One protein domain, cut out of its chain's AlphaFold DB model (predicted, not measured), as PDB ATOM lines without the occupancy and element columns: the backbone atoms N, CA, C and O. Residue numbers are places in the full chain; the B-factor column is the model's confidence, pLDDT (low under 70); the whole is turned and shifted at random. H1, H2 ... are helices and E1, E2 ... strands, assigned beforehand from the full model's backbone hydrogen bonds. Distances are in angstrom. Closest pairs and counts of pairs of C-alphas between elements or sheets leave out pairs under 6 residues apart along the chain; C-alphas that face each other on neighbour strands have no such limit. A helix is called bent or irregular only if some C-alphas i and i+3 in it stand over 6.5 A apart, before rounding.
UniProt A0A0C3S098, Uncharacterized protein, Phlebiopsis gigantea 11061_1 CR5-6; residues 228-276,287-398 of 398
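Overview. This is residues 228 to 276 and 287 to 398 of the 398 residues of an uncharacterized protein of Phlebiopsis gigantea 11061_1 CR5-6 (UniProt A0A0C3S098). The core is a closed barrel of six antiparallel strands, E1 to E6, with a seventh strand, E7, added beside the first residues of E1. Two short helices pack on the outside of the barrel: H1 stands up from the wall, meeting it with residues 234 to 235, and H3 lies beside the strands near E3, while H2 is off the barrel in a long, mostly irregular run of chain before the cut. The printed part has 161 residues, with three named helices and seven named strands in the order H1 H2 E1 E2 E3 E4 E5 E6 H3 E7; round the ring run E1, E2, E3, E6, E5, E4 and back to E1. The class is mixed, helices and strands, with under half of the residues in named elements. The whole is compact, with a radius of gyration of the C-alphas of 15.0 A and a rounded outline of 41 by 40 by 29 A.

Along the chain. H1, residues 228 to 235, is 10.5 A long and begins at C-alpha 228, (5.772, -21.402, -38.305). H2, residues 254 to 259, is 8.6 A long. After the cut, E1 takes residues 287 to 297 over 25.7 A, from C-alpha 287 at (-1.591, -30.716, -41.716), and bends by 75 degrees at residue 293. E2, residues 308 to 315, is 23.1 A long, and E3, residues 321 to 328, is 22.0 A. E4, residues 337 to 343, spans 18.2 A and E5, residues 349 to 355, spans 19.1 A. E6, residues 368 to 376, is 20.3 A long and bends by 76 degrees at residue 371. H3, residues 380 to 386, spans 9.8 A. E7, residues 391 to 397, spans 17.0 A and ends at C-alpha 397, (-4.253, -23.373, -49.450).

Arrangement. The barrel holds two meanders, each strand the antiparallel neighbour of the one before: E1 E2 E3 and E4 E5 E6. It also holds two Greek keys, four strands in a row with the first the antiparallel neighbour of the fourth: E1 E2 E3 E4 and E3 E4 E5 E6. In the hairpin E1 and E2, N 297 and O 311 are 3.1 A apart, within hydrogen-bond range. In the hairpin E2 and E3, N 310 and O 326 are 2.8 A apart. E3 and E6 pair through N 327 and O 375, 2.8 A. The hairpin E5 and E6 has N 352 and O 372 at 2.8 A, and the hairpin E4 and E5 has N 342 and O 351 at 3.0 A. E4 and E1 close the ring, with N 341 and O 291 at 2.9 A. E1 pairs in a staggered way: E7 and E2 lie on one side of it, E7 beside residues 287 to 290 and E2 beside 294 to 297, and E4 on the other side. N 290 of E1 and O 391 of E7 are 2.8 A apart. The closest C-alphas of E6 and E7, Val 368 and Phe 397, are 4.7 A apart. H1 is on the barrel, outside it, at a height over the sheet of 10.4 A; it lies over E5 and, only just, with 3 C-alphas, over E4, and stands up from the sheet at 51 degrees. Its closest C-alphas to E5 are those of Phe 235 and Val 351, 5.8 A apart. H3 is on the barrel, outside it, at a height of 7.6 A and over none of the strands; the closest C-alphas of H3 and E3, Glu 380 and Phe 324, are 6.3 A apart. H2 is not on the barrel and is apart from H1. In H1, H2 and H3 every O i to N i+4 pair is within hydrogen-bond range.

Size, cuts and confidence. The two C-alphas farthest apart, those of Gln 258 and Thr 318, are 46.4 A from each other. Residues 277 to 286 are not printed, and C-alphas 276 and 287 are 9.1 A apart across the cut. Of the links that are printed whole, H1 to H2 and E5 to E6 are long. The printed part ends at residue 398, the chain's last. Its mean pLDDT is 84.8, with residues 260 to 272, 302 to 306 and 361 to 363 under 70.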
ATOM      1  N   ARG A 228       6.505 -21.783 -39.519       78.62
ATOM      2  CA  ARG A 228       5.772 -21.402 -38.305       78.62
ATOM      3  C   ARG A 228       5.130 -20.027 -38.396       78.62
ATOM      4  O   ARG A 228       3.937 -19.885 -38.167       78.62
ATOM      5  N   TYR A 229       5.869 -19.025 -38.867       79.25
ATOM      6  CA  TYR A 229       5.295 -17.690 -39.054       79.25
ATOM      7  C   TYR A 229       4.262 -17.657 -40.180       79.25
ATOM      8  O   TYR A 229       3.318 -16.874 -40.131       79.25
ATOM      9  N   ARG A 230       4.376 -18.535 -41.185       87.75
ATOM     10  CA  ARG A 230       3.278 -18.729 -42.141       87.75
ATOM     11  C   ARG A 230       2.028 -19.289 -41.469       87.75
ATOM     12  O   ARG A 230       0.929 -18.907 -41.861       87.75
ATOM     13  N   ALA A 231       2.172 -20.159 -40.473       87.19
ATOM     14  CA  ALA A 231       1.035 -20.624 -39.692       87.19
ATOM     15  C   ALA A 231       0.414 -19.485 -38.875       87.19
ATOM     16  O   ALA A 231      -0.800 -19.315 -38.937       87.19
ATOM     17  N   ASP A 232       1.216 -18.626 -38.241       85.31
ATOM     18  CA  ASP A 232       0.705 -17.424 -37.566       85.31
ATOM     19  C   ASP A 232      -0.092 -16.527 -38.537       85.31
ATOM     20  O   ASP A 232      -1.210 -16.099 -38.241       85.31
ATOM     21  N   LEU A 233       0.421 -16.303 -39.755       88.00
ATOM     22  CA  LEU A 233      -0.292 -15.557 -40.803       88.00
ATOM     23  C   LEU A 233      -1.594 -16.241 -41.252       88.00
ATOM     24  O   LEU A 233      -2.566 -15.568 -41.600       88.00
ATOM     25  N   LEU A 234      -1.630 -17.572 -41.272       92.00
ATOM     26  CA  LEU A 234      -2.809 -18.333 -41.671       92.00
ATOM     27  C   LEU A 234      -3.895 -18.318 -40.581       92.00
ATOM     28  O   LEU A 234      -5.063 -18.088 -40.899       92.00
ATOM     29  N   PHE A 235      -3.513 -18.564 -39.326       90.31
ATOM     30  CA  PHE A 235      -4.422 -18.801 -38.198       90.31
ATOM     31  C   PHE A 235      -4.798 -17.548 -37.411       90.31
ATOM     32  O   PHE A 235      -5.851 -17.542 -36.776       90.31
ATOM     33  N   LEU A 236      -3.976 -16.497 -37.441       85.81
ATOM     34  CA  LEU A 236      -4.210 -15.309 -36.619       85.81
ATOM     35  C   LEU A 236      -4.703 -14.111 -37.436       85.81
ATOM     36  O   LEU A 236      -5.496 -13.315 -36.936       85.81
ATOM     37  N   PHE A 237      -4.297 -13.972 -38.705       88.38
ATOM     38  CA  PHE A 237      -4.827 -12.897 -39.550       88.38
ATOM     39  C   PHE A 237      -6.224 -13.247 -40.075       88.38
ATOM     40  O   PHE A 237      -6.365 -14.209 -40.835       88.38
ATOM     41  N   PRO A 238      -7.254 -12.440 -39.765       88.19
ATOM     42  CA  PRO A 238      -8.627 -12.769 -40.129       88.19
ATOM     43  C   PRO A 238      -8.929 -12.518 -41.603       88.19
ATOM     44  O   PRO A 238      -9.643 -13.296 -42.232       88.19
ATOM     45  N   ALA A 239      -8.359 -11.462 -42.179       88.00
ATOM     46  CA  ALA A 239      -8.675 -11.086 -43.545       88.00
ATOM     47  C   ALA A 239      -8.096 -12.094 -44.550       88.00
ATOM     48  O   ALA A 239      -6.935 -12.503 -44.414       88.00
ATOM     49  N   PRO A 240      -8.879 -12.496 -45.569       89.06
ATOM     50  CA  PRO A 240      -8.321 -13.171 -46.727       89.06
ATOM     51  C   PRO A 240      -7.435 -12.198 -47.504       89.06
ATOM     52  O   PRO A 240      -7.690 -10.989 -47.517       89.06
ATOM     53  N   GLY A 241      -6.419 -12.734 -48.173       86.00
ATOM     54  CA  GLY A 241      -5.512 -11.954 -49.009       86.00
ATOM     55  C   GLY A 241      -6.211 -11.280 -50.186       86.00
ATOM     56  O   GLY A 241      -7.369 -11.563 -50.511       86.00
ATOM     57  N   ALA A 242      -5.478 -10.373 -50.832       79.19
ATOM     58  CA  ALA A 242      -5.985  -9.559 -51.928       79.19
ATOM     59  C   ALA A 242      -6.586 -10.432 -53.058       79.19
ATOM     60  O   ALA A 242      -5.958 -11.413 -53.471       79.19
ATOM     61  N   PRO A 243      -7.784 -10.105 -53.585       73.44
ATOM     62  CA  PRO A 243      -8.439 -10.882 -54.641       73.44
ATOM     63  C   PRO A 243      -7.577 -11.088 -55.891       73.44
ATOM     64  O   PRO A 243      -7.705 -12.110 -56.568       73.44
ATOM     65  N   GLU A 244      -6.714 -10.119 -56.188       72.94
ATOM     66  CA  GLU A 244      -5.819 -10.088 -57.341       72.94
ATOM     67  C   GLU A 244      -4.683 -11.117 -57.221       72.94
ATOM     68  O   GLU A 244      -4.193 -11.619 -58.232       72.94
ATOM     69  N   ALA A 245      -4.304 -11.491 -55.995       75.44
ATOM     70  CA  ALA A 245      -3.263 -12.467 -55.691       75.44
ATOM     71  C   ALA A 245      -3.883 -13.836 -55.369       75.44
ATOM     72  O   ALA A 245      -3.775 -14.352 -54.260       75.44
ATOM     73  N   ALA A 246      -4.554 -14.437 -56.356       74.44
ATOM     74  CA  ALA A 246      -5.414 -15.608 -56.160       74.44
ATOM     75  C   ALA A 246      -4.750 -16.855 -55.533       74.44
ATOM     76  O   ALA A 246      -5.504 -17.711 -55.076       74.44
ATOM     77  N   ALA A 247      -3.413 -16.958 -55.559       79.81
ATOM     78  CA  ALA A 247      -2.609 -18.039 -54.968       79.81
ATOM     79  C   ALA A 247      -2.100 -17.744 -53.536       79.81
ATOM     80  O   ALA A 247      -1.483 -18.607 -52.910       79.81
ATOM     81  N   TYR A 248      -2.339 -16.528 -53.032       86.81
ATOM     82  CA  TYR A 248      -1.919 -16.065 -51.706       86.81
ATOM     83  C   TYR A 248      -3.098 -15.547 -50.867       86.81
ATOM     84  O   TYR A 248      -2.892 -14.878 -49.860       86.81
ATOM     85  N   ARG A 249      -4.347 -15.861 -51.238       88.94
ATOM     86  CA  ARG A 249      -5.561 -15.468 -50.501       88.94
ATOM     87  C   ARG A 249      -5.657 -16.093 -49.112       88.94
ATOM     88  O   ARG A 249      -6.421 -15.610 -48.274       88.94
ATOM     89  N   TRP A 250      -4.875 -17.131 -48.843       91.19
ATOM     90  CA  TRP A 250      -4.727 -17.715 -47.514       91.19
ATOM     91  C   TRP A 250      -3.995 -16.797 -46.516       91.19
ATOM     92  O   TRP A 250      -4.278 -16.849 -45.317       91.19
ATOM     93  N   ALA A 251      -3.100 -15.934 -46.998       90.75
ATOM     94  CA  ALA A 251      -2.293 -15.009 -46.206       90.75
ATOM     95  C   ALA A 251      -2.825 -13.573 -46.333       90.75
ATOM     96  O   ALA A 251      -3.520 -13.270 -47.303       90.75
ATOM     97  N   PRO A 252      -2.517 -12.662 -45.393       88.94
ATOM     98  CA  PRO A 252      -2.810 -11.248 -45.600       88.94
ATOM     99  C   PRO A 252      -1.980 -10.690 -46.766       88.94
ATOM    100  O   PRO A 252      -0.847 -11.115 -46.981       88.94
ATOM    101  N   GLY A 253      -2.520  -9.715 -47.496       87.38
ATOM    102  CA  GLY A 253      -1.759  -8.896 -48.446       87.38
ATOM    103  C   GLY A 253      -0.904  -7.845 -47.735       87.38
ATOM    104  O   GLY A 253      -1.153  -7.509 -46.572       87.38
ATOM    105  N   TRP A 254       0.070  -7.271 -48.439       83.81
ATOM    106  CA  TRP A 254       0.953  -6.253 -47.868       83.81
ATOM    107  C   TRP A 254       0.178  -5.039 -47.348       83.81
ATOM    108  O   TRP A 254       0.380  -4.608 -46.211       83.81
ATOM    109  N   GLY A 255      -0.785  -4.538 -48.123       80.44
ATOM    110  CA  GLY A 255      -1.627  -3.418 -47.697       80.44
ATOM    111  C   GLY A 255      -2.438  -3.716 -46.428       80.44
ATOM    112  O   GLY A 255      -2.656  -2.822 -45.612       80.44
ATOM    113  N   GLN A 256      -2.841  -4.973 -46.214       82.00
ATOM    114  CA  GLN A 256      -3.560  -5.394 -45.004       82.00
ATOM    115  C   GLN A 256      -2.635  -5.435 -43.787       82.00
ATOM    116  O   GLN A 256      -3.033  -4.995 -42.712       82.00
ATOM    117  N   VAL A 257      -1.398  -5.910 -43.964       80.38
ATOM    118  CA  VAL A 257      -0.371  -5.872 -42.915       80.38
ATOM    119  C   VAL A 257      -0.061  -4.424 -42.526       80.38
ATOM    120  O   VAL A 257       0.003  -4.113 -41.340       80.38
ATOM    121  N   GLN A 258       0.054  -3.511 -43.498       77.06
ATOM    122  CA  GLN A 258       0.300  -2.088 -43.227       77.06
ATOM    123  C   GLN A 258      -0.883  -1.384 -42.551       77.06
ATOM    124  O   GLN A 258      -0.682  -0.517 -41.702       77.06
ATOM    125  N   ALA A 259      -2.114  -1.734 -42.931       75.69
ATOM    126  CA  ALA A 259      -3.326  -1.142 -42.369       75.69
ATOM    127  C   ALA A 259      -3.689  -1.697 -40.980       75.69
ATOM    128  O   ALA A 259      -4.559  -1.136 -40.308       75.69
ATOM    129  N   ALA A 260      -3.053  -2.786 -40.539       69.81
ATOM    130  CA  ALA A 260      -3.331  -3.400 -39.251       69.81
ATOM    131  C   ALA A 260      -2.968  -2.452 -38.091       69.81
ATOM    132  O   ALA A 260      -1.823  -2.024 -37.913       69.81
ATOM    133  N   VAL A 261      -3.966  -2.121 -37.266       64.38
ATOM    134  CA  VAL A 261      -3.776  -1.270 -36.077       64.38
ATOM    135  C   VAL A 261      -2.894  -1.980 -35.043       64.38
ATOM    136  O   VAL A 261      -2.010  -1.346 -34.461       64.38
ATOM    137  N   ALA A 262      -3.072  -3.293 -34.898       64.31
ATOM    138  CA  ALA A 262      -2.230  -4.202 -34.131       64.31
ATOM    139  C   ALA A 262      -2.058  -5.509 -34.919       64.31
ATOM    140  O   ALA A 262      -2.953  -5.893 -35.680       64.31
ATOM    141  N   LEU A 263      -0.909  -6.167 -34.757       65.31
ATOM    142  CA  LEU A 263      -0.734  -7.524 -35.266       65.31
ATOM    143  C   LEU A 263      -1.571  -8.476 -34.401       65.31
ATOM    144  O   LEU A 263      -1.680  -8.239 -33.199       65.31
ATOM    145  N   PRO A 264      -2.168  -9.524 -34.982       65.00
ATOM    146  CA  PRO A 264      -2.849 -10.546 -34.203       65.00
ATOM    147  C   PRO A 264      -1.905 -11.150 -33.154       65.00
ATOM    148  O   PRO A 264      -0.832 -11.646 -33.499       65.00
ATOM    149  N   GLU A 265      -2.292 -11.093 -31.882       58.53
ATOM    150  CA  GLU A 265      -1.523 -11.664 -30.775       58.53
ATOM    151  C   GLU A 265      -2.094 -13.030 -30.376       58.53
ATOM    152  O   GLU A 265      -3.309 -13.222 -30.314       58.53
ATOM    153  N   CYS A 266      -1.206 -13.982 -30.089       54.09
ATOM    154  CA  CYS A 266      -1.537 -15.321 -29.599       54.09
ATOM    155  C   CYS A 266      -0.949 -15.512 -28.193       54.09
ATOM    156  O   CYS A 266      -0.056 -16.329 -28.003       54.09
ATOM    157  N   GLU A 267      -1.365 -14.672 -27.233       53.28
ATOM    158  CA  GLU A 267      -0.994 -14.759 -25.801       53.28
ATOM    159  C   GLU A 267       0.503 -15.064 -25.531       53.28
ATOM    160  O   GLU A 267       0.863 -15.734 -24.569       53.28
ATOM    161  N   GLY A 268       1.398 -14.566 -26.395       41.06
ATOM    162  CA  GLY A 268       2.851 -14.723 -26.272       41.06
ATOM    163  C   GLY A 268       3.458 -16.044 -26.771       41.06
ATOM    164  O   GLY A 268       4.676 -16.189 -26.698       41.06
ATOM    165  N   ILE A 269       2.674 -16.983 -27.312       38.69
ATOM    166  CA  ILE A 269       3.169 -18.263 -27.842       38.69
ATOM    167  C   ILE A 269       2.941 -18.285 -29.358       38.69
ATOM    168  O   ILE A 269       1.805 -18.215 -29.819       38.69
ATOM    169  N   ALA A 270       4.022 -18.376 -30.143       52.34
ATOM    170  CA  ALA A 270       3.911 -18.679 -31.571       52.34
ATOM    171  C   ALA A 270       3.170 -20.009 -31.722       52.34
ATOM    172  O   ALA A 270       3.503 -20.967 -31.017       52.34
ATOM    173  N   LEU A 271       2.183 -20.085 -32.617       60.09
ATOM    174  CA  LEU A 271       1.498 -21.350 -32.851       60.09
ATOM    175  C   LEU A 271       2.564 -22.373 -33.261       60.09
ATOM    176  O   LEU A 271       3.322 -22.141 -34.203       60.09
ATOM    177  N   ALA A 272       2.657 -23.501 -32.548       60.97
ATOM    178  CA  ALA A 272       3.581 -24.594 -32.876       60.97
ATOM    179  C   ALA A 272       3.110 -25.371 -34.125       60.97
ATOM    180  O   ALA A 272       3.190 -26.594 -34.196       60.97
ATOM    181  N   GLU A 273       2.578 -24.641 -35.100       79.94
ATOM    182  CA  GLU A 273       1.980 -25.110 -36.333       79.94
ATOM    183  C   GLU A 273       2.903 -24.772 -37.494       79.94
ATOM    184  O   GLU A 273       3.642 -23.792 -37.459       79.94
ATOM    185  N   GLU A 274       2.836 -25.552 -38.567       85.50
ATOM    186  CA  GLU A 274       3.629 -25.294 -39.765       85.50
ATOM    187  C   GLU A 274       2.741 -25.227 -41.005       85.50
ATOM    188  O   GLU A 274       1.849 -26.055 -41.216       85.50
ATOM    189  N   VAL A 275       3.016 -24.236 -41.853       89.75
ATOM    190  CA  VAL A 275       2.493 -24.149 -43.216       89.75
ATOM    191  C   VAL A 275       3.673 -24.288 -44.173       89.75
ATOM    192  O   VAL A 275       4.436 -23.342 -44.357       89.75
ATOM    193  N   TRP A 276       3.839 -25.450 -44.801       87.06
ATOM    194  CA  TRP A 276       4.922 -25.719 -45.757       87.06
ATOM    195  C   TRP A 276       4.588 -25.174 -47.142       87.06
ATOM    196  O   TRP A 276       3.424 -25.050 -47.501       87.06
ATOM    197  N   LYS A 287      -1.056 -29.425 -42.151       93.69
ATOM    198  CA  LYS A 287      -1.591 -30.716 -41.716       93.69
ATOM    199  C   LYS A 287      -2.067 -30.576 -40.282       93.69
ATOM    200  O   LYS A 287      -1.253 -30.423 -39.385       93.69
ATOM    201  N   GLY A 288      -3.366 -30.739 -40.094       93.50
ATOM    202  CA  GLY A 288      -4.013 -30.643 -38.791       93.50
ATOM    203  C   GLY A 288      -5.444 -31.175 -38.848       93.50
ATOM    204  O   GLY A 288      -5.856 -31.691 -39.900       93.50
ATOM    205  N   PRO A 289      -6.205 -31.063 -37.750       94.88
ATOM    206  CA  PRO A 289      -7.615 -31.430 -37.706       94.88
ATOM    207  C   PRO A 289      -8.417 -30.702 -38.786       94.88
ATOM    208  O   PRO A 289      -8.310 -29.491 -38.952       94.88
ATOM    209  N   ARG A 290      -9.240 -31.427 -39.537       95.19
ATOM    210  CA  ARG A 290     -10.101 -30.857 -40.572       95.19
ATOM    211  C   ARG A 290     -11.522 -31.359 -40.408       95.19
ATOM    212  O   ARG A 290     -11.746 -32.549 -40.192       95.19
ATOM    213  N   ILE A 291     -12.473 -30.447 -40.573       94.81
ATOM    214  CA  ILE A 291     -13.901 -30.750 -40.581       94.81
ATOM    215  C   ILE A 291     -14.497 -30.169 -41.862       94.81
ATOM    216  O   ILE A 291     -14.472 -28.958 -42.087       94.81
ATOM    217  N   ASP A 292     -15.023 -31.043 -42.717       93.19
ATOM    218  CA  ASP A 292     -15.731 -30.653 -43.935       93.19
ATOM    219  C   ASP A 292     -17.243 -30.532 -43.647       93.19
ATOM    220  O   ASP A 292     -17.809 -31.359 -42.935       93.19
ATOM    221  N   GLY A 293     -17.919 -29.530 -44.224       91.25
ATOM    222  CA  GLY A 293     -19.384 -29.401 -44.132       91.25
ATOM    223  C   GLY A 293     -19.898 -28.856 -42.794       91.25
ATOM    224  O   GLY A 293     -20.927 -29.304 -42.291       91.25
ATOM    225  N   VAL A 294     -19.174 -27.901 -42.216       95.19
ATOM    226  CA  VAL A 294     -19.540 -27.216 -40.973       95.19
ATOM    227  C   VAL A 294     -20.531 -26.093 -41.249       95.19
ATOM    228  O   VAL A 294     -20.306 -25.277 -42.146       95.19
ATOM    229  N   HIS A 295     -21.582 -25.987 -40.434       96.88
ATOM    230  CA  HIS A 295     -22.430 -24.799 -40.417       96.88
ATOM    231  C   HIS A 295     -21.964 -23.820 -39.335       96.88
ATOM    232  O   HIS A 295     -21.784 -24.215 -38.187       96.88
ATOM    233  N   ILE A 296     -21.773 -22.554 -39.698       96.81
ATOM    234  CA  ILE A 296     -21.462 -21.470 -38.759       96.81
ATOM    235  C   ILE A 296     -22.672 -20.544 -38.686       96.81
ATOM    236  O   ILE A 296     -23.198 -20.157 -39.731       96.81
ATOM    237  N   GLU A 297     -23.073 -20.177 -37.470       95.62
ATOM    238  CA  GLU A 297     -24.150 -19.222 -37.192       95.62
ATOM    239  C   GLU A 297     -23.757 -18.244 -36.070       95.62
ATOM    240  O   GLU A 297     -23.002 -18.592 -35.160       95.62
ATOM    241  N   GLY A 298     -24.251 -17.004 -36.141       91.94
ATOM    242  CA  GLY A 298     -24.074 -15.994 -35.086       91.94
ATOM    243  C   GLY A 298     -22.807 -15.130 -35.176       91.94
ATOM    244  O   GLY A 298     -22.687 -14.169 -34.427       91.94
ATOM    245  N   LEU A 299     -21.902 -15.382 -36.133       91.56
ATOM    246  CA  LEU A 299     -20.662 -14.598 -36.321       91.56
ATOM    247  C   LEU A 299     -20.767 -13.507 -37.411       91.56
ATOM    248  O   LEU A 299     -19.779 -12.839 -37.738       91.56
ATOM    249  N   SER A 300     -21.957 -13.302 -37.981       86.69
ATOM    250  CA  SER A 300     -22.200 -12.417 -39.131       86.69
ATOM    251  C   SER A 300     -22.380 -10.930 -38.788       86.69
ATOM    252  O   SER A 300     -22.258 -10.088 -39.681       86.69
ATOM    253  N   GLY A 301     -22.644 -10.586 -37.522       72.12
ATOM    254  CA  GLY A 301     -22.914  -9.216 -37.065       72.12
ATOM    255  C   GLY A 301     -21.716  -8.253 -37.137       72.12
ATOM    256  O   GLY A 301     -20.555  -8.667 -37.130       72.12
ATOM    257  N   SER A 302     -22.003  -6.944 -37.191       60.47
ATOM    258  CA  SER A 302     -21.000  -5.871 -37.279       60.47
ATOM    259  C   SER A 302     -20.663  -5.221 -35.926       60.47
ATOM    260  O   SER A 302     -21.547  -4.669 -35.276       60.47
ATOM    261  N   ALA A 303     -19.365  -5.211 -35.596       55.44
ATOM    262  CA  ALA A 303     -18.564  -4.201 -34.875       55.44
ATOM    263  C   ALA A 303     -19.033  -3.580 -33.534       55.44
ATOM    264  O   ALA A 303     -18.371  -2.656 -33.068       55.44
ATOM    265  N   GLN A 304     -20.117  -4.029 -32.896       52.25
ATOM    266  CA  GLN A 304     -20.504  -3.493 -31.576       52.25
ATOM    267  C   GLN A 304     -19.763  -4.140 -30.398       52.25
ATOM    268  O   GLN A 304     -19.641  -3.508 -29.353       52.25
ATOM    269  N   GLU A 305     -19.237  -5.353 -30.571       56.03
ATOM    270  CA  GLU A 305     -18.508  -6.095 -29.538       56.03
ATOM    271  C   GLU A 305     -17.064  -6.358 -29.994       56.03
ATOM    272  O   GLU A 305     -16.829  -6.662 -31.168       56.03
ATOM    273  N   GLU A 306     -16.100  -6.214 -29.076       66.31
ATOM    274  CA  GLU A 306     -14.671  -6.480 -29.329       66.31
ATOM    275  C   GLU A 306     -14.408  -7.955 -29.665       66.31
ATOM    276  O   GLU A 306     -13.553  -8.261 -30.495       66.31
ATOM    277  N   VAL A 307     -15.195  -8.857 -29.074       81.06
ATOM    278  CA  VAL A 307     -15.173 -10.298 -29.330       81.06
ATOM    279  C   VAL A 307     -16.557 -10.711 -29.793       81.06
ATOM    280  O   VAL A 307     -17.545 -10.451 -29.112       81.06
ATOM    281  N   ARG A 308     -16.642 -11.361 -30.952       86.75
ATOM    282  CA  ARG A 308     -17.916 -11.878 -31.467       86.75
ATOM    283  C   ARG A 308     -18.040 -13.342 -31.127       86.75
ATOM    284  O   ARG A 308     -17.079 -14.081 -31.300       86.75
ATOM    285  N   THR A 309     -19.221 -13.759 -30.696       91.19
ATOM    286  CA  THR A 309     -19.497 -15.148 -30.328       91.19
ATOM    287  C   THR A 309     -20.515 -15.760 -31.276       91.19
ATOM    288  O   THR A 309     -21.386 -15.082 -31.815       91.19
ATOM    289  N   GLY A 310     -20.386 -17.055 -31.517       93.94
ATOM    290  CA  GLY A 310     -21.299 -17.804 -32.359       93.94
ATOM    291  C   GLY A 310     -21.158 -19.294 -32.130       93.94
ATOM    292  O   GLY A 310     -20.535 -19.743 -31.167       93.94
ATOM    293  N   THR A 311     -21.787 -20.074 -33.000       96.62
ATOM    294  CA  THR A 311     -21.850 -21.528 -32.854       96.62
ATOM    295  C   THR A 311     -21.374 -22.215 -34.122       96.62
ATOM    296  O   THR A 311     -21.782 -21.882 -35.236       96.62
ATOM    297  N   ILE A 312     -20.520 -23.213 -33.926       96.88
ATOM    298  CA  ILE A 312     -20.112 -24.182 -34.934       96.88
ATOM    299  C   ILE A 312     -21.004 -25.406 -34.782       96.88
ATOM    300  O   ILE A 312     -21.036 -26.039 -33.727       96.88
ATOM    301  N   VAL A 313     -21.725 -25.750 -35.840       96.50
ATOM    302  CA  VAL A 313     -22.620 -26.903 -35.877       96.50
ATOM    303  C   VAL A 313     -22.034 -27.941 -36.824       96.50
ATOM    304  O   VAL A 313     -21.866 -27.691 -38.022       96.50
ATOM    305  N   VAL A 314     -21.726 -29.117 -36.282       94.19
ATOM    306  CA  VAL A 314     -21.158 -30.241 -37.030       94.19
ATOM    307  C   VAL A 314     -22.089 -31.432 -36.937       94.19
ATOM    308  O   VAL A 314     -22.578 -31.769 -35.861       94.19
ATOM    309  N   ARG A 315     -22.324 -32.090 -38.070       89.94
ATOM    310  CA  ARG A 315     -23.062 -33.348 -38.118       89.94
ATOM    311  C   ARG A 315     -22.085 -34.483 -38.373       89.94
ATOM    312  O   ARG A 315     -21.365 -34.458 -39.367       89.94
ATOM    313  N   ASP A 316     -22.058 -35.458 -37.474       80.81
ATOM    314  CA  ASP A 316     -21.215 -36.635 -37.646       80.81
ATOM    315  C   ASP A 316     -21.769 -37.578 -38.738       80.81
ATOM    316  O   ASP A 316     -22.843 -37.368 -39.317       80.81
ATOM    317  N   ARG A 317     -21.048 -38.671 -39.012       78.94
ATOM    318  CA  ARG A 317     -21.476 -39.689 -39.990       78.94
ATOM    319  C   ARG A 317     -22.736 -40.454 -39.564       78.94
ATOM    320  O   ARG A 317     -23.351 -41.105 -40.405       78.94
ATOM    321  N   THR A 318     -23.102 -40.411 -38.282       80.38
ATOM    322  CA  THR A 318     -24.301 -41.061 -37.734       80.38
ATOM    323  C   THR A 318     -25.542 -40.167 -37.828       80.38
ATOM    324  O   THR A 318     -26.664 -40.646 -37.671       80.38
ATOM    325  N   GLY A 319     -25.354 -38.887 -38.166       81.50
ATOM    326  CA  GLY A 319     -26.398 -37.874 -38.258       81.50
ATOM    327  C   GLY A 319     -26.605 -37.087 -36.963       81.50
ATOM    328  O   GLY A 319     -27.480 -36.220 -36.931       81.50
ATOM    329  N   VAL A 320     -25.815 -37.355 -35.919       87.62
ATOM    330  CA  VAL A 320     -25.863 -36.627 -34.651       87.62
ATOM    331  C   VAL A 320     -25.243 -35.249 -34.840       87.62
ATOM    332  O   VAL A 320     -24.131 -35.093 -35.346       87.62
ATOM    333  N   GLU A 321     -26.001 -34.234 -34.445       93.81
ATOM    334  CA  GLU A 321     -25.586 -32.839 -34.495       93.81
ATOM    335  C   GLU A 321     -24.907 -32.445 -33.179       93.81
ATOM    336  O   GLU A 321     -25.493 -32.573 -32.105       93.81
ATOM    337  N   SER A 322     -23.675 -31.953 -33.276       94.06
ATOM    338  CA  SER A 322     -22.900 -31.384 -32.174       94.06
ATOM    339  C   SER A 322     -22.717 -29.886 -32.396       94.06
ATOM    340  O   SER A 322     -22.490 -29.439 -33.521       94.06
ATOM    341  N   ARG A 323     -22.830 -29.107 -31.320       96.50
ATOM    342  CA  ARG A 323     -22.760 -27.640 -31.332       96.50
ATOM    343  C   ARG A 323     -21.641 -27.186 -30.416       96.50
ATOM    344  O   ARG A 323     -21.680 -27.568 -29.251       96.50
ATOM    345  N   PHE A 324     -20.711 -26.390 -30.925       96.50
ATOM    346  CA  PHE A 324     -19.544 -25.880 -30.203       96.50
ATOM    347  C   PHE A 324     -19.587 -24.358 -30.160       96.50
ATOM    348  O   PHE A 324     -19.808 -23.721 -31.196       96.50
ATOM    349  N   ALA A 325     -19.382 -23.782 -28.978       96.31
ATOM    350  CA  ALA A 325     -19.228 -22.341 -28.848       96.31
ATOM    351  C   ALA A 325     -17.898 -21.887 -29.471       96.31
ATOM    352  O   ALA A 325     -16.847 -22.493 -29.256       96.31
ATOM    353  N   ALA A 326     -17.959 -20.820 -30.262       95.25
ATOM    354  CA  ALA A 326     -16.810 -20.248 -30.944       95.25
ATOM    355  C   ALA A 326     -16.813 -18.726 -30.833       95.25
ATOM    356  O   ALA A 326     -17.868 -18.098 -30.714       95.25
ATOM    357  N   GLN A 327     -15.628 -18.139 -30.946       92.62
ATOM    358  CA  GLN A 327     -15.432 -16.703 -30.931       92.62
ATOM    359  C   GLN A 327     -14.509 -16.224 -32.052       92.62
ATOM    360  O   GLN A 327     -13.674 -16.967 -32.567       92.62
ATOM    361  N   ALA A 328     -14.672 -14.963 -32.432       90.56
ATOM    362  CA  ALA A 328     -13.848 -14.268 -33.405       90.56
ATOM    363  C   ALA A 328     -13.389 -12.927 -32.819       90.56
ATOM    364  O   ALA A 328     -14.175 -11.983 -32.715       90.56
ATOM    365  N   ASP A 329     -12.103 -12.836 -32.480       85.50
ATOM    366  CA  ASP A 329     -11.462 -11.681 -31.817       85.50
ATOM    367  C   ASP A 329     -11.012 -10.605 -32.810       85.50
ATOM    368  O   ASP A 329      -9.939 -10.013 -32.730       85.50
ATOM    369  N   HIS A 330     -11.829 -10.401 -33.832       84.31
ATOM    370  CA  HIS A 330     -11.593  -9.437 -34.891       84.31
ATOM    371  C   HIS A 330     -12.926  -8.845 -35.334       84.31
ATOM    372  O   HIS A 330     -13.987  -9.364 -35.000       84.31
ATOM    373  N   GLN A 331     -12.903  -7.778 -36.134       83.81
ATOM    374  CA  GLN A 331     -14.129  -7.060 -36.517       83.81
ATOM    375  C   GLN A 331     -14.818  -7.613 -37.778       83.81
ATOM    376  O   GLN A 331     -15.988  -7.327 -38.026       83.81
ATOM    377  N   GLN A 332     -14.115  -8.402 -38.596       85.38
ATOM    378  CA  GLN A 332     -14.643  -8.918 -39.866       85.38
ATOM    379  C   GLN A 332     -15.739  -9.985 -39.687       85.38
ATOM    380  O   GLN A 332     -15.453 -11.099 -39.249       85.38
ATOM    381  N   GLY A 333     -16.972  -9.679 -40.108       88.75
ATOM    382  CA  GLY A 333     -18.115 -10.607 -40.208       88.75
ATOM    383  C   GLY A 333     -17.768 -11.974 -40.808       88.75
ATOM    384  O   GLY A 333     -17.161 -12.024 -41.875       88.75
ATOM    385  N   ILE A 334     -18.203 -13.067 -40.170       93.25
ATOM    386  CA  ILE A 334     -18.223 -14.403 -40.785       93.25
ATOM    387  C   ILE A 334     -19.683 -14.711 -41.128       93.25
ATOM    388  O   ILE A 334     -20.474 -14.943 -40.217       93.25
ATOM    389  N   PRO A 335     -20.084 -14.668 -42.413       93.88
ATOM    390  CA  PRO A 335     -21.476 -14.876 -42.790       93.88
ATOM    391  C   PRO A 335     -21.976 -16.255 -42.374       93.88
ATOM    392  O   PRO A 335     -21.266 -17.243 -42.564       93.88
ATOM    393  N   ASP A 336     -23.214 -16.333 -41.903       95.50
ATOM    394  CA  ASP A 336     -23.837 -17.608 -41.572       95.50
ATOM    395  C   ASP A 336     -23.893 -18.504 -42.822       95.50
ATOM    396  O   ASP A 336     -24.215 -18.051 -43.927       95.50
ATOM    397  N   GLY A 337     -23.541 -19.782 -42.687       95.75
ATOM    398  CA  GLY A 337     -23.471 -20.657 -43.854       95.75
ATOM    399  C   GLY A 337     -22.616 -21.899 -43.683       95.75
ATOM    400  O   GLY A 337     -22.257 -22.283 -42.578       95.75
ATOM    401  N   GLN A 338     -22.360 -22.567 -44.805       96.19
ATOM    402  CA  GLN A 338     -21.581 -23.804 -44.874       96.19
ATOM    403  C   GLN A 338     -20.120 -23.511 -45.215       96.19
ATOM    404  O   GLN A 338     -19.848 -22.760 -46.162       96.19
ATOM    405  N   TYR A 339     -19.211 -24.136 -44.474       96.75
ATOM    406  CA  TYR A 339     -17.766 -23.944 -44.535       96.75
ATOM    407  C   TYR A 339     -17.019 -25.263 -44.329       96.75
ATOM    408  O   TYR A 339     -17.596 -26.292 -43.978       96.75
ATOM    409  N   LEU A 340     -15.709 -25.211 -44.538       95.88
ATOM    410  CA  LEU A 340     -14.780 -26.147 -43.921       95.88
ATOM    411  C   LEU A 340     -14.015 -25.429 -42.812       95.88
ATOM    412  O   LEU A 340     -13.765 -24.226 -42.908       95.88
ATOM    413  N   LEU A 341     -13.595 -26.199 -41.812       97.00
ATOM    414  CA  LEU A 341     -12.630 -25.763 -40.817       97.00
ATOM    415  C   LEU A 341     -11.322 -26.555 -40.940       97.00
ATOM    416  O   LEU A 341     -11.347 -27.782 -41.056       97.00
ATOM    417  N   GLN A 342     -10.193 -25.850 -40.895       96.62
ATOM    418  CA  GLN A 342      -8.860 -26.427 -40.701       96.62
ATOM    419  C   GLN A 342      -8.300 -25.906 -39.377       96.62
ATOM    420  O   GLN A 342      -8.147 -24.699 -39.219       96.62
ATOM    421  N   GLY A 343      -8.030 -26.803 -38.438       93.88
ATOM    422  CA  GLY A 343      -7.628 -26.489 -37.073       93.88
ATOM    423  C   GLY A 343      -6.134 -26.642 -36.827       93.88
ATOM    424  O   GLY A 343      -5.449 -27.345 -37.576       93.88
ATOM    425  N   SER A 344      -5.672 -26.002 -35.755       91.56
ATOM    426  CA  SER A 344      -4.394 -26.262 -35.093       91.56
ATOM    427  C   SER A 344      -4.421 -27.601 -34.343       91.56
ATOM    428  O   SER A 344      -5.487 -28.145 -34.040       91.56
ATOM    429  N   ALA A 345      -3.251 -28.136 -34.004       87.12
ATOM    430  CA  ALA A 345      -3.074 -29.388 -33.277       87.12
ATOM    431  C   ALA A 345      -3.745 -29.386 -31.895       87.12
ATOM    432  O   ALA A 345      -4.222 -30.426 -31.455       87.12
ATOM    433  N   ASN A 346      -3.839 -28.225 -31.237       86.62
ATOM    434  CA  ASN A 346      -4.526 -28.073 -29.951       86.62
ATOM    435  C   ASN A 346      -6.046 -27.838 -30.069       86.62
ATOM    436  O   ASN A 346      -6.687 -27.541 -29.064       86.62
ATOM    437  N   TYR A 347      -6.624 -27.907 -31.277       91.00
ATOM    438  CA  TYR A 347      -8.054 -27.690 -31.545       91.00
ATOM    439  C   TYR A 347      -8.594 -26.306 -31.145       91.00
ATOM    440  O   TYR A 347      -9.800 -26.075 -31.219       91.00
ATOM    441  N   GLN A 348      -7.741 -25.364 -30.746       89.44
ATOM    442  CA  GLN A 348      -8.180 -24.057 -30.268       89.44
ATOM    443  C   GLN A 348      -8.399 -23.075 -31.419       89.44
ATOM    444  O   GLN A 348      -9.380 -22.333 -31.402       89.44
ATOM    445  N   PHE A 349      -7.525 -23.079 -32.428       92.25
ATOM    446  CA  PHE A 349      -7.534 -22.123 -33.535       92.25
ATOM    447  C   PHE A 349      -8.014 -22.794 -34.813       92.25
ATOM    448  O   PHE A 349      -7.579 -23.894 -35.144       92.25
ATOM    449  N   TRP A 350      -8.886 -22.116 -35.559       95.38
ATOM    450  CA  TRP A 350      -9.453 -22.660 -36.785       95.38
ATOM    451  C   TRP A 350      -9.483 -21.637 -37.905       95.38
ATOM    452  O   TRP A 350     -10.011 -20.534 -37.770       95.38
ATOM    453  N   VAL A 351      -8.997 -22.058 -39.065       96.50
ATOM    454  CA  VAL A 351      -9.186 -21.369 -40.333       96.50
ATOM    455  C   VAL A 351     -10.553 -21.742 -40.884       96.50
ATOM    456  O   VAL A 351     -10.829 -22.911 -41.169       96.50
ATOM    457  N   VAL A 352     -11.395 -20.737 -41.093       97.06
ATOM    458  CA  VAL A 352     -12.655 -20.867 -41.819       97.06
ATOM    459  C   VAL A 352     -12.353 -20.756 -43.302       97.06
ATOM    460  O   VAL A 352     -11.879 -19.720 -43.773       97.06
ATOM    461  N   GLY A 353     -12.642 -21.808 -44.056       95.50
ATOM    462  CA  GLY A 353     -12.343 -21.865 -45.480       95.50
ATOM    463  C   GLY A 353     -13.508 -22.344 -46.334       95.50
ATOM    464  O   GLY A 353     -14.510 -22.888 -45.861       95.50
ATOM    465  N   ARG A 354     -13.359 -22.142 -47.641       94.06
ATOM    466  CA  ARG A 354     -14.210 -22.730 -48.681       94.06
ATOM    467  C   ARG A 354     -13.324 -23.434 -49.693       94.06
ATOM    468  O   ARG A 354     -12.170 -23.058 -49.872       94.06
ATOM    469  N   ILE A 355     -13.875 -24.429 -50.383       90.69
ATOM    470  CA  ILE A 355     -13.185 -25.010 -51.535       90.69
ATOM    471  C   ILE A 355     -13.009 -23.913 -52.588       90.69
ATOM    472  O   ILE A 355     -13.982 -23.301 -53.035       90.69
ATOM    473  N   GLY A 356     -11.752 -23.634 -52.908       79.44
ATOM    474  CA  GLY A 356     -11.329 -22.642 -53.874       79.44
ATOM    475  C   GLY A 356     -11.560 -23.092 -55.313       79.44
ATOM    476  O   GLY A 356     -11.715 -24.287 -55.583       79.44
ATOM    477  N   PRO A 357     -11.579 -22.141 -56.262       75.06
ATOM    478  CA  PRO A 357     -11.516 -22.475 -57.679       75.06
ATOM    479  C   PRO A 357     -10.176 -23.151 -58.010       75.06
ATOM    480  O   PRO A 357      -9.181 -22.935 -57.321       75.06
ATOM    481  N   GLU A 358     -10.133 -23.936 -59.091       74.88
ATOM    482  CA  GLU A 358      -8.861 -24.444 -59.619       74.88
ATOM    483  C   GLU A 358      -7.966 -23.247 -59.994       74.88
ATOM    484  O   GLU A 358      -8.363 -22.386 -60.785       74.88
ATOM    485  N   VAL A 359      -6.773 -23.166 -59.399       73.50
ATOM    486  CA  VAL A 359      -5.800 -22.105 -59.680       73.50
ATOM    487  C   VAL A 359      -4.786 -22.660 -60.681       73.50
ATOM    488  O   VAL A 359      -4.102 -23.615 -60.340       73.50
ATOM    489  N   PRO A 360      -4.636 -22.098 -61.897       70.69
ATOM    490  CA  PRO A 360      -3.783 -22.689 -62.935       70.69
ATOM    491  C   PRO A 360      -2.307 -22.852 -62.555       70.69
ATOM    492  O   PRO A 360      -1.629 -23.722 -63.099       70.69
ATOM    493  N   SER A 361      -1.801 -22.011 -61.647       66.38
ATOM    494  CA  SER A 361      -0.431 -22.117 -61.134       66.38
ATOM    495  C   SER A 361      -0.239 -23.311 -60.199       66.38
ATOM    496  O   SER A 361       0.896 -23.751 -60.028       66.38
ATOM    497  N   THR A 362      -1.321 -23.868 -59.640       65.19
ATOM    498  CA  THR A 362      -1.281 -25.052 -58.786       65.19
ATOM    499  C   THR A 362      -1.830 -26.264 -59.533       65.19
ATOM    500  O   THR A 362      -2.809 -26.207 -60.274       65.19
ATOM    501  N   ARG A 363      -1.170 -27.413 -59.385       67.62
ATOM    502  CA  ARG A 363      -1.630 -28.670 -60.007       67.62
ATOM    503  C   ARG A 363      -2.610 -29.440 -59.105       67.62
ATOM    504  O   ARG A 363      -3.058 -30.527 -59.466       67.62
ATOM    505  N   GLU A 364      -2.930 -28.899 -57.928       76.31
ATOM    506  CA  GLU A 364      -3.767 -29.538 -56.911       76.31
ATOM    507  C   GLU A 364      -5.236 -29.128 -57.035       76.31
ATOM    508  O   GLU A 364      -5.572 -27.959 -57.210       76.31
ATOM    509  N   LYS A 365      -6.128 -30.111 -56.901       77.19
ATOM    510  CA  LYS A 365      -7.576 -29.895 -56.880       77.19
ATOM    511  C   LYS A 365      -8.093 -29.850 -55.449       77.19
ATOM    512  O   LYS A 365      -7.604 -30.577 -54.591       77.19
ATOM    513  N   GLY A 366      -9.146 -29.066 -55.222       82.06
ATOM    514  CA  GLY A 366      -9.793 -28.979 -53.910       82.06
ATOM    515  C   GLY A 366      -8.991 -28.174 -52.885       82.06
ATOM    516  O   GLY A 366      -9.071 -28.460 -51.690       82.06
ATOM    517  N   THR A 367      -8.218 -27.194 -53.356       89.94
ATOM    518  CA  THR A 367      -7.522 -26.228 -52.507       89.94
ATOM    519  C   THR A 367      -8.528 -25.414 -51.701       89.94
ATOM    520  O   THR A 367      -9.695 -25.282 -52.077       89.94
ATOM    521  N   VAL A 368      -8.102 -24.896 -50.559       92.50
ATOM    522  CA  VAL A 368      -8.941 -24.097 -49.673       92.50
ATOM    523  C   VAL A 368      -8.579 -22.629 -49.824       92.50
ATOM    524  O   VAL A 368      -7.415 -22.260 -49.708       92.50
ATOM    525  N   VAL A 369      -9.596 -21.794 -50.032       92.44
ATOM    526  CA  VAL A 369      -9.485 -20.337 -49.911       92.44
ATOM    527  C   VAL A 369      -9.921 -19.953 -48.504       92.44
ATOM    528  O   VAL A 369     -11.017 -20.330 -48.065       92.44
ATOM    529  N   LYS A 370      -9.071 -19.200 -47.801       94.44
ATOM    530  CA  LYS A 370      -9.402 -18.650 -46.483       94.44
ATOM    531  C   LYS A 370     -10.562 -17.660 -46.605       94.44
ATOM    532  O   LYS A 370     -10.627 -16.867 -47.538       94.44
ATOM    533  N   VAL A 371     -11.479 -17.713 -45.648       94.19
ATOM    534  CA  VAL A 371     -12.560 -16.733 -45.466       94.19
ATOM    535  C   VAL A 371     -12.306 -15.897 -44.220       94.19
ATOM    536  O   VAL A 371     -12.459 -14.678 -44.267       94.19
ATOM    537  N   SER A 372     -11.961 -16.562 -43.118       94.12
ATOM    538  CA  SER A 372     -11.695 -15.946 -41.818       94.12
ATOM    539  C   SER A 372     -10.942 -16.920 -40.912       94.12
ATOM    540  O   SER A 372     -10.656 -18.049 -41.311       94.12
ATOM    541  N   VAL A 373     -10.682 -16.506 -39.679       94.12
ATOM    542  CA  VAL A 373     -10.240 -17.369 -38.580       94.12
ATOM    543  C   VAL A 373     -11.237 -17.279 -37.424       94.12
ATOM    544  O   VAL A 373     -12.037 -16.345 -37.373       94.12
ATOM    545  N   LEU A 374     -11.235 -18.264 -36.534       94.19
ATOM    546  CA  LEU A 374     -11.991 -18.258 -35.283       94.19
ATOM    547  C   LEU A 374     -11.254 -19.076 -34.220       94.19
ATOM    548  O   LEU A 374     -10.347 -19.851 -34.538       94.19
ATOM    549  N   ARG A 375     -11.682 -18.937 -32.968       93.00
ATOM    550  CA  ARG A 375     -11.234 -19.758 -31.843       93.00
ATOM    551  C   ARG A 375     -12.413 -20.495 -31.225       93.00
ATOM    552  O   ARG A 375     -13.523 -19.966 -31.194       93.00
ATOM    553  N   LEU A 376     -12.189 -21.710 -30.740       93.06
ATOM    554  CA  LEU A 376     -13.158 -22.351 -29.853       93.06
ATOM    555  C   LEU A 376     -13.112 -21.687 -28.477       93.06
ATOM    556  O   LEU A 376     -12.047 -21.265 -28.026       93.06
ATOM    557  N   CYS A 377     -14.272 -21.584 -27.830       90.69
ATOM    558  CA  CYS A 377     -14.338 -21.118 -26.449       90.69
ATOM    559  C   CYS A 377     -13.668 -22.127 -25.498       90.69
ATOM    560  O   CYS A 377     -13.366 -23.262 -25.878       90.69
ATOM    561  N   GLU A 378     -13.439 -21.706 -24.253       83.19
ATOM    562  CA  GLU A 378     -12.864 -22.556 -23.205       83.19
ATOM    563  C   GLU A 378     -13.612 -23.899 -23.094       83.19
ATOM    564  O   GLU A 378     -14.821 -23.973 -23.320       83.19
ATOM    565  N   ASP A 379     -12.872 -24.976 -22.818       86.31
ATOM    566  CA  ASP A 379     -13.331 -26.376 -22.740       86.31
ATOM    567  C   ASP A 379     -13.878 -27.018 -24.035       86.31
ATOM    568  O   ASP A 379     -14.006 -28.246 -24.113       86.31
ATOM    569  N   GLU A 380     -14.148 -26.246 -25.092       93.12
ATOM    570  CA  GLU A 380     -14.701 -26.785 -26.343       93.12
ATOM    571  C   GLU A 380     -13.661 -27.525 -27.193       93.12
ATOM    572  O   GLU A 380     -14.011 -28.487 -27.880       93.12
ATOM    573  N   ALA A 381     -12.386 -27.130 -27.121       89.69
ATOM    574  CA  ALA A 381     -11.292 -27.771 -27.855       89.69
ATOM    575  C   ALA A 381     -11.121 -29.247 -27.452       89.69
ATOM    576  O   ALA A 381     -11.248 -30.139 -28.294       89.69
ATOM    577  N   SER A 382     -10.960 -29.510 -26.151       90.44
ATOM    578  CA  SER A 382     -10.848 -30.866 -25.594       90.44
ATOM    579  C   SER A 382     -12.096 -31.703 -25.874       90.44
ATOM    580  O   SER A 382     -12.014 -32.904 -26.147       90.44
ATOM    581  N   ARG A 383     -13.281 -31.075 -25.845       93.62
ATOM    582  CA  ARG A 383     -14.533 -31.762 -26.167       93.62
ATOM    583  C   ARG A 383     -14.583 -32.165 -27.637       93.62
ATOM    584  O   ARG A 383     -14.916 -33.315 -27.921       93.62
ATOM    585  N   LEU A 384     -14.247 -31.259 -28.555       92.25
ATOM    586  CA  LEU A 384     -14.243 -31.542 -29.991       92.25
ATOM    587  C   LEU A 384     -13.257 -32.663 -30.327       92.25
ATOM    588  O   LEU A 384     -13.616 -33.581 -31.067       92.25
ATOM    589  N   GLU A 385     -12.058 -32.619 -29.744       91.31
ATOM    590  CA  GLU A 385     -11.048 -33.667 -29.888       91.31
ATOM    591  C   GLU A 385     -11.577 -35.030 -29.410       91.31
ATOM    592  O   GLU A 385     -11.499 -36.017 -30.143       91.31
ATOM    593  N   SER A 386     -12.209 -35.083 -28.230       91.19
ATOM    594  CA  SER A 386     -12.724 -36.333 -27.645       91.19
ATOM    595  C   SER A 386     -13.813 -37.013 -28.483       91.19
ATOM    596  O   SER A 386     -13.973 -38.234 -28.435       91.19
ATOM    597  N   LEU A 387     -14.559 -36.230 -29.268       89.94
ATOM    598  CA  LEU A 387     -15.627 -36.726 -30.132       89.94
ATOM    599  C   LEU A 387     -15.100 -37.292 -31.460       89.94
ATOM    600  O   LEU A 387     -15.882 -37.881 -32.206       89.94
ATOM    601  N   ALA A 388     -13.804 -37.126 -31.760       89.12
ATOM    602  CA  ALA A 388     -13.156 -37.609 -32.982       89.12
ATOM    603  C   ALA A 388     -13.901 -37.200 -34.273       89.12
ATOM    604  O   ALA A 388     -13.967 -37.950 -35.248       89.12
ATOM    605  N   ILE A 389     -14.492 -35.999 -34.261       89.50
ATOM    606  CA  ILE A 389     -15.264 -35.441 -35.382       89.50
ATOM    607  C   ILE A 389     -14.338 -34.929 -36.493       89.50
ATOM    608  O   ILE A 389     -14.701 -34.970 -37.668       89.50
ATOM    609  N   ALA A 390     -13.154 -34.436 -36.126       91.62
ATOM    610  CA  ALA A 390     -12.171 -33.933 -37.074       91.62
ATOM    611  C   ALA A 390     -11.216 -35.039 -37.537       91.62
ATOM    612  O   ALA A 390     -10.778 -35.880 -36.754       91.62
ATOM    613  N   GLU A 391     -10.842 -34.994 -38.812       92.25
ATOM    614  CA  GLU A 391      -9.842 -35.888 -39.392       92.25
ATOM    615  C   GLU A 391      -8.535 -35.131 -39.611       92.25
ATOM    616  O   GLU A 391      -8.530 -34.046 -40.190       92.25
ATOM    617  N   VAL A 392      -7.404 -35.705 -39.197       93.00
ATOM    618  CA  VAL A 392      -6.096 -35.100 -39.474       93.00
ATOM    619  C   VAL A 392      -5.792 -35.221 -40.965       93.00
ATOM    620  O   VAL A 392      -5.579 -36.320 -41.481       93.00
ATOM    621  N   ARG A 393      -5.736 -34.086 -41.667       91.44
ATOM    622  CA  ARG A 393      -5.536 -34.042 -43.118       91.44
ATOM    623  C   ARG A 393      -4.572 -32.931 -43.509       91.44
ATOM    624  O   ARG A 393      -4.599 -31.845 -42.944       91.44
ATOM    625  N   ALA A 394      -3.738 -33.210 -44.510       91.00
ATOM    626  CA  ALA A 394      -2.969 -32.179 -45.194       91.00
ATOM    627  C   ALA A 394      -3.881 -31.432 -46.179       91.00
ATOM    628  O   ALA A 394      -4.461 -32.042 -47.082       91.00
ATOM    629  N   THR A 395      -3.996 -30.122 -46.002       92.00
ATOM    630  CA  THR A 395      -4.842 -29.236 -46.801       92.00
ATOM    631  C   THR A 395      -3.969 -28.243 -47.554       92.00
ATOM    632  O   THR A 395      -3.142 -27.569 -46.946       92.00
ATOM    633  N   GLY A 396      -4.151 -28.171 -48.875       91.94
ATOM    634  CA  GLY A 396      -3.558 -27.138 -49.722       91.94
ATOM    635  C   GLY A 396      -4.370 -25.844 -49.667       91.94
ATOM    636  O   GLY A 396      -5.599 -25.886 -49.750       91.94
ATOM    637  N   PHE A 397      -3.690 -24.712 -49.559       91.31
ATOM    638  CA  PHE A 397      -4.253 -23.373 -49.450       91.31
ATOM    639  C   PHE A 397      -3.835 -22.501 -50.633       91.31
ATOM    640  O   PHE A 397      -2.702 -22.602 -51.112       91.31
ATOM    641  N   VAL A 398      -4.764 -21.655 -51.089       86.50
ATOM    642  CA  VAL A 398      -4.559 -20.645 -52.140       86.50
ATOM    643  C   VAL A 398      -5.177 -19.315 -51.763       86.50
ATOM    644  O   VAL A 398      -6.156 -19.279 -50.982       86.50
TER     645      VAL A 398